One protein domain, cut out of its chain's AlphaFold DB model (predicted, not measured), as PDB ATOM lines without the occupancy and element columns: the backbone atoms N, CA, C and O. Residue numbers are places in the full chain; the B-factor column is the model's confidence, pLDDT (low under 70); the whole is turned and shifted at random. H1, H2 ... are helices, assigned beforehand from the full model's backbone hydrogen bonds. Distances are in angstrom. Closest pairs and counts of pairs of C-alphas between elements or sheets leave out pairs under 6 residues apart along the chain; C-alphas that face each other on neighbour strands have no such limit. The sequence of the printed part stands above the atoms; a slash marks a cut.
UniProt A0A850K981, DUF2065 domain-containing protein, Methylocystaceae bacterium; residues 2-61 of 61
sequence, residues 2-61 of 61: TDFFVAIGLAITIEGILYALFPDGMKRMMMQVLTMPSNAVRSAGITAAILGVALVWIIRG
ATOM      1  N   THR A   2     419.460 253.630 494.321       90.50
ATOM      2  CA  THR A   2     418.040 253.738 493.940       90.50
ATOM      3  C   THR A   2     417.370 255.002 494.484       90.50
ATOM      4  O   THR A   2     416.717 255.715 493.734       90.50
ATOM      5  N   ASP A   3     417.621 255.343 495.748       89.31
ATOM      6  CA  ASP A   3     417.023 256.505 496.421       89.31
ATOM      7  C   ASP A   3     417.298 257.843 495.725       89.31
ATOM      8  O   ASP A   3     416.442 258.721 495.721       89.31
ATOM      9  N   PHE A   4     418.468 257.992 495.099       90.12
ATOM     10  CA  PHE A   4     418.806 259.197 494.343       90.12
ATOM     11  C   PHE A   4     417.932 259.327 493.090       90.12
ATOM     12  O   PHE A   4     417.352 260.381 492.841       90.12
ATOM     13  N   PHE A   5     417.775 258.234 492.340       95.50
ATOM     14  CA  PHE A   5     416.890 258.202 491.176       95.50
ATOM     15  C   PHE A   5     415.420 258.381 491.568       95.50
ATOM     16  O   PHE A   5     414.690 259.071 490.862       95.50
ATOM     17  N   VAL A   6     414.996 257.828 492.709       95.31
ATOM     18  CA  VAL A   6     413.650 258.051 493.260       95.31
ATOM     19  C   VAL A   6     413.436 259.526 493.599       95.31
ATOM     20  O   VAL A   6     412.410 260.087 493.225       95.31
ATOM     21  N   ALA A   7     414.403 260.182 494.247       93.75
ATOM     22  CA  ALA A   7     414.310 261.602 494.579       93.75
ATOM     23  C   ALA A   7     414.207 262.485 493.323       93.75
ATOM     24  O   ALA A   7     413.363 263.378 493.267       93.75
ATOM     25  N   ILE A   8     415.007 262.196 492.289       95.31
ATOM     26  CA  ILE A   8     414.914 262.883 490.991       95.31
ATOM     27  C   ILE A   8     413.543 262.645 490.347       95.31
ATOM     28  O   ILE A   8     412.896 263.596 489.910       95.31
ATOM     29  N   GLY A   9     413.080 261.393 490.307       97.25
ATOM     30  CA  GLY A   9     411.779 261.043 489.734       97.25
ATOM     31  C   GLY A   9     410.625 261.767 490.430       97.25
ATOM     32  O   GLY A   9     409.724 262.282 489.767       97.25
ATOM     33  N   LEU A  10     410.682 261.876 491.759       96.06
ATOM     34  CA  LEU A  10     409.687 262.599 492.543       96.06
ATOM     35  C   LEU A  10     409.718 264.106 492.254       96.06
ATOM     36  O   LEU A  10     408.658 264.693 492.061       96.06
ATOM     37  N   ALA A  11     410.903 264.716 492.160       95.88
ATOM     38  CA  ALA A  11     411.039 266.135 491.824       95.88
ATOM     39  C   ALA A  11     410.410 266.461 490.457       95.88
ATOM     40  O   ALA A  11     409.612 267.390 490.353       95.88
ATOM     41  N   ILE A  12     410.694 265.646 489.432       97.62
ATOM     42  CA  ILE A  12     410.106 265.801 488.089       97.62
ATOM     43  C   ILE A  12     408.584 265.617 488.131       97.62
ATOM     44  O   ILE A  12     407.852 266.371 487.495       97.62
ATOM     45  N   THR A  13     408.099 264.628 488.887       98.06
ATOM     46  CA  THR A  13     406.660 264.357 489.016       98.06
ATOM     47  C   THR A  13     405.927 265.536 489.654       98.06
ATOM     48  O   THR A  13     404.892 265.957 489.144       98.06
ATOM     49  N   ILE A  14     406.472 266.096 490.738       97.00
ATOM     50  CA  ILE A  14     405.879 267.246 491.433       97.00
ATOM     51  C   ILE A  14     405.851 268.471 490.512       97.00
ATOM     52  O   ILE A  14     404.797 269.084 490.361       97.00
ATOM     53  N   GLU A  15     406.966 268.784 489.845       95.81
ATOM     54  CA  GLU A  15     407.027 269.868 488.855       95.81
ATOM     55  C   GLU A  15     405.979 269.673 487.746       95.81
ATOM     56  O   GLU A  15     405.195 270.578 487.459       95.81
ATOM     57  N   GLY A  16     405.886 268.471 487.167       97.06
ATOM     58  CA  GLY A  16     404.914 268.152 486.118       97.06
ATOM     59  C   GLY A  16     403.458 268.326 486.559       97.06
ATOM     60  O   GLY A  16     402.654 268.894 485.818       97.06
ATOM     61  N   ILE A  17     403.120 267.893 487.779       97.75
ATOM     62  CA  ILE A  17     401.782 268.076 488.362       97.75
ATOM     63  C   ILE A  17     401.463 269.565 488.528       97.75
ATOM     64  O   ILE A  17     400.357 269.987 488.191       97.75
ATOM     65  N   LEU A  18     402.415 270.371 489.007       97.00
ATOM     66  CA  LEU A  18     402.220 271.814 489.164       97.00
ATOM     67  C   LEU A  18     401.965 272.502 487.819       97.00
ATOM     68  O   LEU A  18     401.043 273.313 487.724       97.00
ATOM     69  N   TYR A  19     402.707 272.146 486.767       94.62
ATOM     70  CA  TYR A  19     402.451 272.677 485.424       94.62
ATOM     71  C   TYR A  19     401.100 272.227 484.856       94.62
ATOM     72  O   TYR A  19     400.437 273.021 484.190       94.62
ATOM     73  N   ALA A  20     400.678 270.985 485.111       97.44
ATOM     74  CA  ALA A  20     399.421 270.449 484.596       97.44
ATOM     75  C   ALA A  20     398.185 271.032 485.304       97.44
ATOM     76  O   ALA A  20     397.201 271.364 484.647       97.44
ATOM     77  N   LEU A  21     398.231 271.163 486.634       97.94
ATOM     78  CA  LEU A  21     397.111 271.666 487.435       97.94
ATOM     79  C   LEU A  21     397.050 273.198 487.472       97.94
ATOM     80  O   LEU A  21     395.961 273.766 487.468       97.94
ATOM     81  N   PHE A  22     398.204 273.873 487.507       97.19
ATOM     82  CA  PHE A  22     398.296 275.321 487.719       97.19
ATOM     83  C   PHE A  22     399.220 276.018 486.698       97.19
ATOM     84  O   PHE A  22     400.137 276.751 487.091       97.19
ATOM     85  N   PRO A  23     398.978 275.870 485.379       95.12
ATOM     86  CA  PRO A  23     399.880 276.380 484.344       95.12
ATOM     87  C   PRO A  23     400.084 277.899 484.423       95.12
ATOM     88  O   PRO A  23     401.207 278.389 484.302       95.12
ATOM     89  N   ASP A  24     399.018 278.666 484.662       97.19
ATOM     90  CA  ASP A  24     399.112 280.129 484.733       97.19
ATOM     91  C   ASP A  24     399.730 280.622 486.045       97.19
ATOM     92  O   ASP A  24     400.388 281.664 486.062       97.19
ATOM     93  N   GLY A  25     399.584 279.856 487.132       95.81
ATOM     94  CA  GLY A  25     400.279 280.117 488.393       95.81
ATOM     95  C   GLY A  25     401.794 280.005 488.219       95.81
ATOM     96  O   GLY A  25     402.526 280.932 488.571       95.81
ATOM     97  N   MET A  26     402.250 278.927 487.574       96.44
ATOM     98  CA  MET A  26     403.670 278.708 487.290       96.44
ATOM     99  C   MET A  26     404.245 279.783 486.361       96.44
ATOM    100  O   MET A  26     405.295 280.349 486.657       96.44
ATOM    101  N   LYS A  27     403.530 280.159 485.290       95.69
ATOM    102  CA  LYS A  27     403.950 281.268 484.411       95.69
ATOM    103  C   LYS A  27     404.127 282.578 485.183       95.69
ATOM    104  O   LYS A  27     405.121 283.275 484.988       95.69
ATOM    105  N   ARG A  28     403.188 282.919 486.075       96.19
ATOM    106  CA  ARG A  28     403.281 284.131 486.911       96.19
ATOM    107  C   ARG A  28     404.473 284.075 487.861       96.19
ATOM    108  O   ARG A  28     405.188 285.066 487.974       96.19
ATOM    109  N   MET A  29     404.709 282.929 488.499       94.69
ATOM    110  CA  MET A  29     405.874 282.724 489.361       94.69
ATOM    111  C   MET A  29     407.180 282.936 488.585       94.69
ATOM    112  O   MET A  29     408.047 283.682 489.033       94.69
ATOM    113  N   MET A  30     407.309 282.349 487.391       95.12
ATOM    114  CA  MET A  30     408.499 282.521 486.551       95.12
ATOM    115  C   MET A  30     408.723 283.989 486.174       95.12
ATOM    116  O   MET A  30     409.842 284.484 486.278       95.12
ATOM    117  N   MET A  31     407.661 284.713 485.808       96.44
ATOM    118  CA  MET A  31     407.745 286.150 485.525       96.44
ATOM    119  C   MET A  31     408.245 286.946 486.736       96.44
ATOM    120  O   MET A  31     409.079 287.831 486.574       96.44
ATOM    121  N   GLN A  32     407.790 286.617 487.948       94.62
ATOM    122  CA  GLN A  32     408.287 287.258 489.168       94.62
ATOM    123  C   GLN A  32     409.778 286.981 489.377       94.62
ATOM    124  O   GLN A  32     410.539 287.918 489.611       94.62
ATOM    125  N   VAL A  33     410.212 285.726 489.224       94.81
ATOM    126  CA  VAL A  33     411.626 285.338 489.362       94.81
ATOM    127  C   VAL A  33     412.514 286.098 488.374       94.81
ATOM    128  O   VAL A  33     413.587 286.555 488.758       94.81
ATOM    129  N   LEU A  34     412.060 286.311 487.135       94.75
ATOM    130  CA  LEU A  34     412.808 287.072 486.126       94.75
ATOM    131  C   LEU A  34     412.993 288.553 486.484       94.75
ATOM    132  O   LEU A  34     413.949 289.175 486.028       94.75
ATOM    133  N   THR A  35     412.099 289.126 487.292       95.81
ATOM    134  CA  THR A  35     412.215 290.520 487.759       95.81
ATOM    135  C   THR A  35     413.069 290.671 489.018       95.81
ATOM    136  O   THR A  35     413.417 291.790 489.394       95.81
ATOM    137  N   MET A  36     413.419 289.567 489.683       94.44
ATOM    138  CA  MET A  36     414.227 289.593 490.899       94.44
ATOM    139  C   MET A  36     415.721 289.738 490.575       94.44
ATOM    140  O   MET A  36     416.216 289.141 489.619       94.44
ATOM    141  N   PRO A  37     416.490 290.475 491.397       95.31
ATOM    142  CA  PRO A  37     417.937 290.523 491.247       95.31
ATOM    143  C   PRO A  37     418.548 289.140 491.511       95.31
ATOM    144  O   PRO A  37     418.135 288.435 492.434       95.31
ATOM    145  N   SER A  38     419.600 288.779 490.771       95.19
ATOM    146  CA  SER A  38     420.233 287.450 490.853       95.19
ATOM    147  C   SER A  38     420.694 287.070 492.265       95.19
ATOM    148  O   SER A  38     420.692 285.895 492.619       95.19
ATOM    149  N   ASN A  39     421.059 288.056 493.093       96.25
ATOM    150  CA  ASN A  39     421.367 287.855 494.512       96.25
ATOM    151  C   ASN A  39     420.175 287.255 495.278       96.25
ATOM    152  O   ASN A  39     420.337 286.252 495.965       96.25
ATOM    153  N   ALA A  40     418.979 287.827 495.123       95.19
ATOM    154  CA  ALA A  40     417.787 287.370 495.834       95.19
ATOM    155  C   ALA A  40     417.379 285.953 495.407       95.19
ATOM    156  O   ALA A  40     417.048 285.120 496.246       95.19
ATOM    157  N   VAL A  41     417.471 285.647 494.109       96.19
ATOM    158  CA  VAL A  41     417.210 284.289 493.602       96.19
ATOM    159  C   VAL A  41     418.241 283.299 494.153       96.19
ATOM    160  O   VAL A  41     417.889 282.196 494.571       96.19
ATOM    161  N   ARG A  42     419.518 283.698 494.219       95.75
ATOM    162  CA  ARG A  42     420.594 282.865 494.766       95.75
ATOM    163  C   ARG A  42     420.413 282.600 496.258       95.75
ATOM    164  O   ARG A  42     420.584 281.458 496.676       95.75
ATOM    165  N   SER A  43     420.083 283.616 497.054       96.81
ATOM    166  CA  SER A  43     419.862 283.440 498.492       96.81
ATOM    167  C   SER A  43     418.652 282.545 498.754       96.81
ATOM    168  O   SER A  43     418.781 281.584 499.506       96.81
ATOM    169  N   ALA A  44     417.536 282.767 498.052       95.12
ATOM    170  CA  ALA A  44     416.356 281.910 498.139       95.12
ATOM    171  C   ALA A  44     416.672 280.451 497.771       95.12
ATOM    172  O   ALA A  44     416.286 279.535 498.498       95.12
ATOM    173  N   GLY A  45     417.428 280.227 496.689       95.19
ATOM    174  CA  GLY A  45     417.842 278.890 496.263       95.19
ATOM    175  C   GLY A  45     418.740 278.184 497.282       95.19
ATOM    176  O   GLY A  45     418.528 277.009 497.577       95.19
ATOM    177  N   ILE A  46     419.705 278.896 497.871       97.56
ATOM    178  CA  ILE A  46     420.568 278.344 498.927       97.56
ATOM    179  C   ILE A  46     419.739 277.992 500.166       97.56
ATOM    180  O   ILE A  46     419.889 276.898 500.706       97.56
ATOM    181  N   THR A  47     418.836 278.877 500.599       97.44
ATOM    182  CA  THR A  47     417.948 278.609 501.736       97.44
ATOM    183  C   THR A  47     417.069 277.384 501.475       97.44
ATOM    184  O   THR A  47     416.992 276.506 502.333       97.44
ATOM    185  N   ALA A  48     416.469 277.268 500.287       95.88
ATOM    186  CA  ALA A  48     415.663 276.109 499.910       95.88
ATOM    187  C   ALA A  48     416.482 274.808 499.899       95.88
ATOM    188  O   ALA A  48     416.020 273.790 500.415       95.88
ATOM    189  N   ALA A  49     417.714 274.839 499.380       95.81
ATOM    190  CA  ALA A  49     418.602 273.678 499.368       95.81
ATOM    191  C   ALA A  49     418.971 273.220 500.789       95.81
ATOM    192  O   ALA A  49     418.889 272.030 501.089       95.81
ATOM    193  N   ILE A  50     419.323 274.156 501.679       97.81
ATOM    194  CA  ILE A  50     419.634 273.851 503.085       97.81
ATOM    195  C   ILE A  50     418.419 273.233 503.779       97.81
ATOM    196  O   ILE A  50     418.557 272.209 504.445       97.81
ATOM    197  N   LEU A  51     417.230 273.816 503.598       97.56
ATOM    198  CA  LEU A  51     415.994 273.288 504.178       97.56
ATOM    199  C   LEU A  51     415.659 271.894 503.641       97.56
ATOM    200  O   LEU A  51     415.278 271.024 504.419       97.56
ATOM    201  N   GLY A  52     415.846 271.656 502.340       94.12
ATOM    202  CA  GLY A  52     415.638 270.344 501.732       94.12
ATOM    203  C   GLY A  52     416.562 269.279 502.325       94.12
ATOM    204  O   GLY A  52     416.099 268.205 502.706       94.12
ATOM    205  N   VAL A  53     417.852 269.590 502.475       94.75
ATOM    206  CA  VAL A  53     418.822 268.680 503.108       94.75
ATOM    207  C   VAL A  53     418.479 268.441 504.578       94.75
ATOM    208  O   VAL A  53     418.464 267.292 505.011       94.75
ATOM    209  N   ALA A  54     418.156 269.494 505.336       96.50
ATOM    210  CA  ALA A  54     417.774 269.379 506.741       96.50
ATOM    211  C   ALA A  54     416.517 268.516 506.926       96.50
ATOM    212  O   ALA A  54     416.479 267.668 507.811       96.50
ATOM    213  N   LEU A  55     415.511 268.679 506.063       95.31
ATOM    214  CA  LEU A  55     414.291 267.879 506.096       95.31
ATOM    215  C   LEU A  55     414.573 266.402 505.801       95.31
ATOM    216  O   LEU A  55     414.107 265.532 506.532       95.31
ATOM    217  N   VAL A  56     415.363 266.112 504.763       93.62
ATOM    218  CA  VAL A  56     415.775 264.734 504.451       93.62
ATOM    219  C   VAL A  56     416.548 264.129 505.621       93.62
ATOM    220  O   VAL A  56     416.295 262.978 505.972       93.62
ATOM    221  N   TRP A  57     417.441 264.900 506.246       94.31
ATOM    222  CA  TRP A  57     418.196 264.464 507.418       94.31
ATOM    223  C   TRP A  57     417.304 264.201 508.633       94.31
ATOM    224  O   TRP A  57     417.537 263.225 509.322       94.31
ATOM    225  N   ILE A  58     416.250 264.984 508.876       96.25
ATOM    226  CA  ILE A  58     415.303 264.724 509.976       96.25
ATOM    227  C   ILE A  58     414.450 263.477 509.707       96.25
ATOM    228  O   ILE A  58     414.164 262.718 510.626       96.25
ATOM    229  N   ILE A  59     414.018 263.262 508.461       94.25
ATOM    230  CA  ILE A  59     413.143 262.131 508.106       94.25
ATOM    231  C   ILE A  59     413.918 260.807 508.068       94.25
ATOM    232  O   ILE A  59     413.357 259.759 508.383       94.25
ATOM    233  N   ARG A  60     415.178 260.837 507.619       88.31
ATOM    234  CA  ARG A  60     416.032 259.646 507.455       88.31
ATOM    235  C   ARG A  60     417.104 259.485 508.537       88.31
ATOM    236  O   ARG A  60     417.848 258.508 508.461       88.31
ATOM    237  N   GLY A  61     417.230 260.457 509.437       61.38
ATOM    238  CA  GLY A  61     418.214 260.505 510.521       61.38
ATOM    239  C   GLY A  61     417.917 259.533 511.643       61.38
ATOM    240  O   GLY A  61     416.722 259.302 511.930       61.38
TER     241      GLY A  61
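This is residues 2 to 61 of the 61 residues of the protein "DUF2065 domain-containing protein" of Methylocystaceae bacterium (UniProt A0A850K981). Three helices make an open, U-shaped frame: the long helices H1 and H3 are its two arms, and the shorter H2 joins them as the base. The middle between the arms is empty, and the first and last printed residues lie at the open end. The printed part has 60 residues, with three named helices in the order H1, H2, H3 and no named strand, and its class is all helix. It is loose, with a radius of gyration of the C-alphas of 14.2 A, and flat, spanning 38 by 29 by 15 A.

H1, residues 2 to 21, and H2, residues 23 to 35, are close but not clearly touching. Their closest C-alphas, those of Tyr 19 and Met 26, are 6.4 A apart, and their lines are about perpendicular, at 77 degrees. H2 and H3, residues 38 to 60, are also close but not clearly touching, with the C-alphas of Val 33 and Val 41 closest at 7.1 A. These two helices run opposite ways at a steep tilt of 55 degrees. H1 and H3 are apart. In H1, H2 and H3, every O i to N i+4 pair is within hydrogen-bond range.

H1 begins at C-alpha 2, at (418.040, 253.738, 493.940), and is 28.3 A long from first to last C-alpha. H2 begins at C-alpha 23, at (399.880, 276.380, 484.344), and measures 19.1 A. H3, the longest helix with 23 residues, measures 32.7 A and ends at C-alpha 60, at (416.032, 259.646, 507.455).

The two C-alphas farthest apart, those of Thr 35 and Gly 61, are 38.1 A apart. Residues 2 to 14 of H1 stand free, as do residues 42 to 61, of which 42 to 60 belong to H3. The printed part has no cut, and both links are tight. The mean pLDDT of the printed part is 94.9, and residue 61 is under 70.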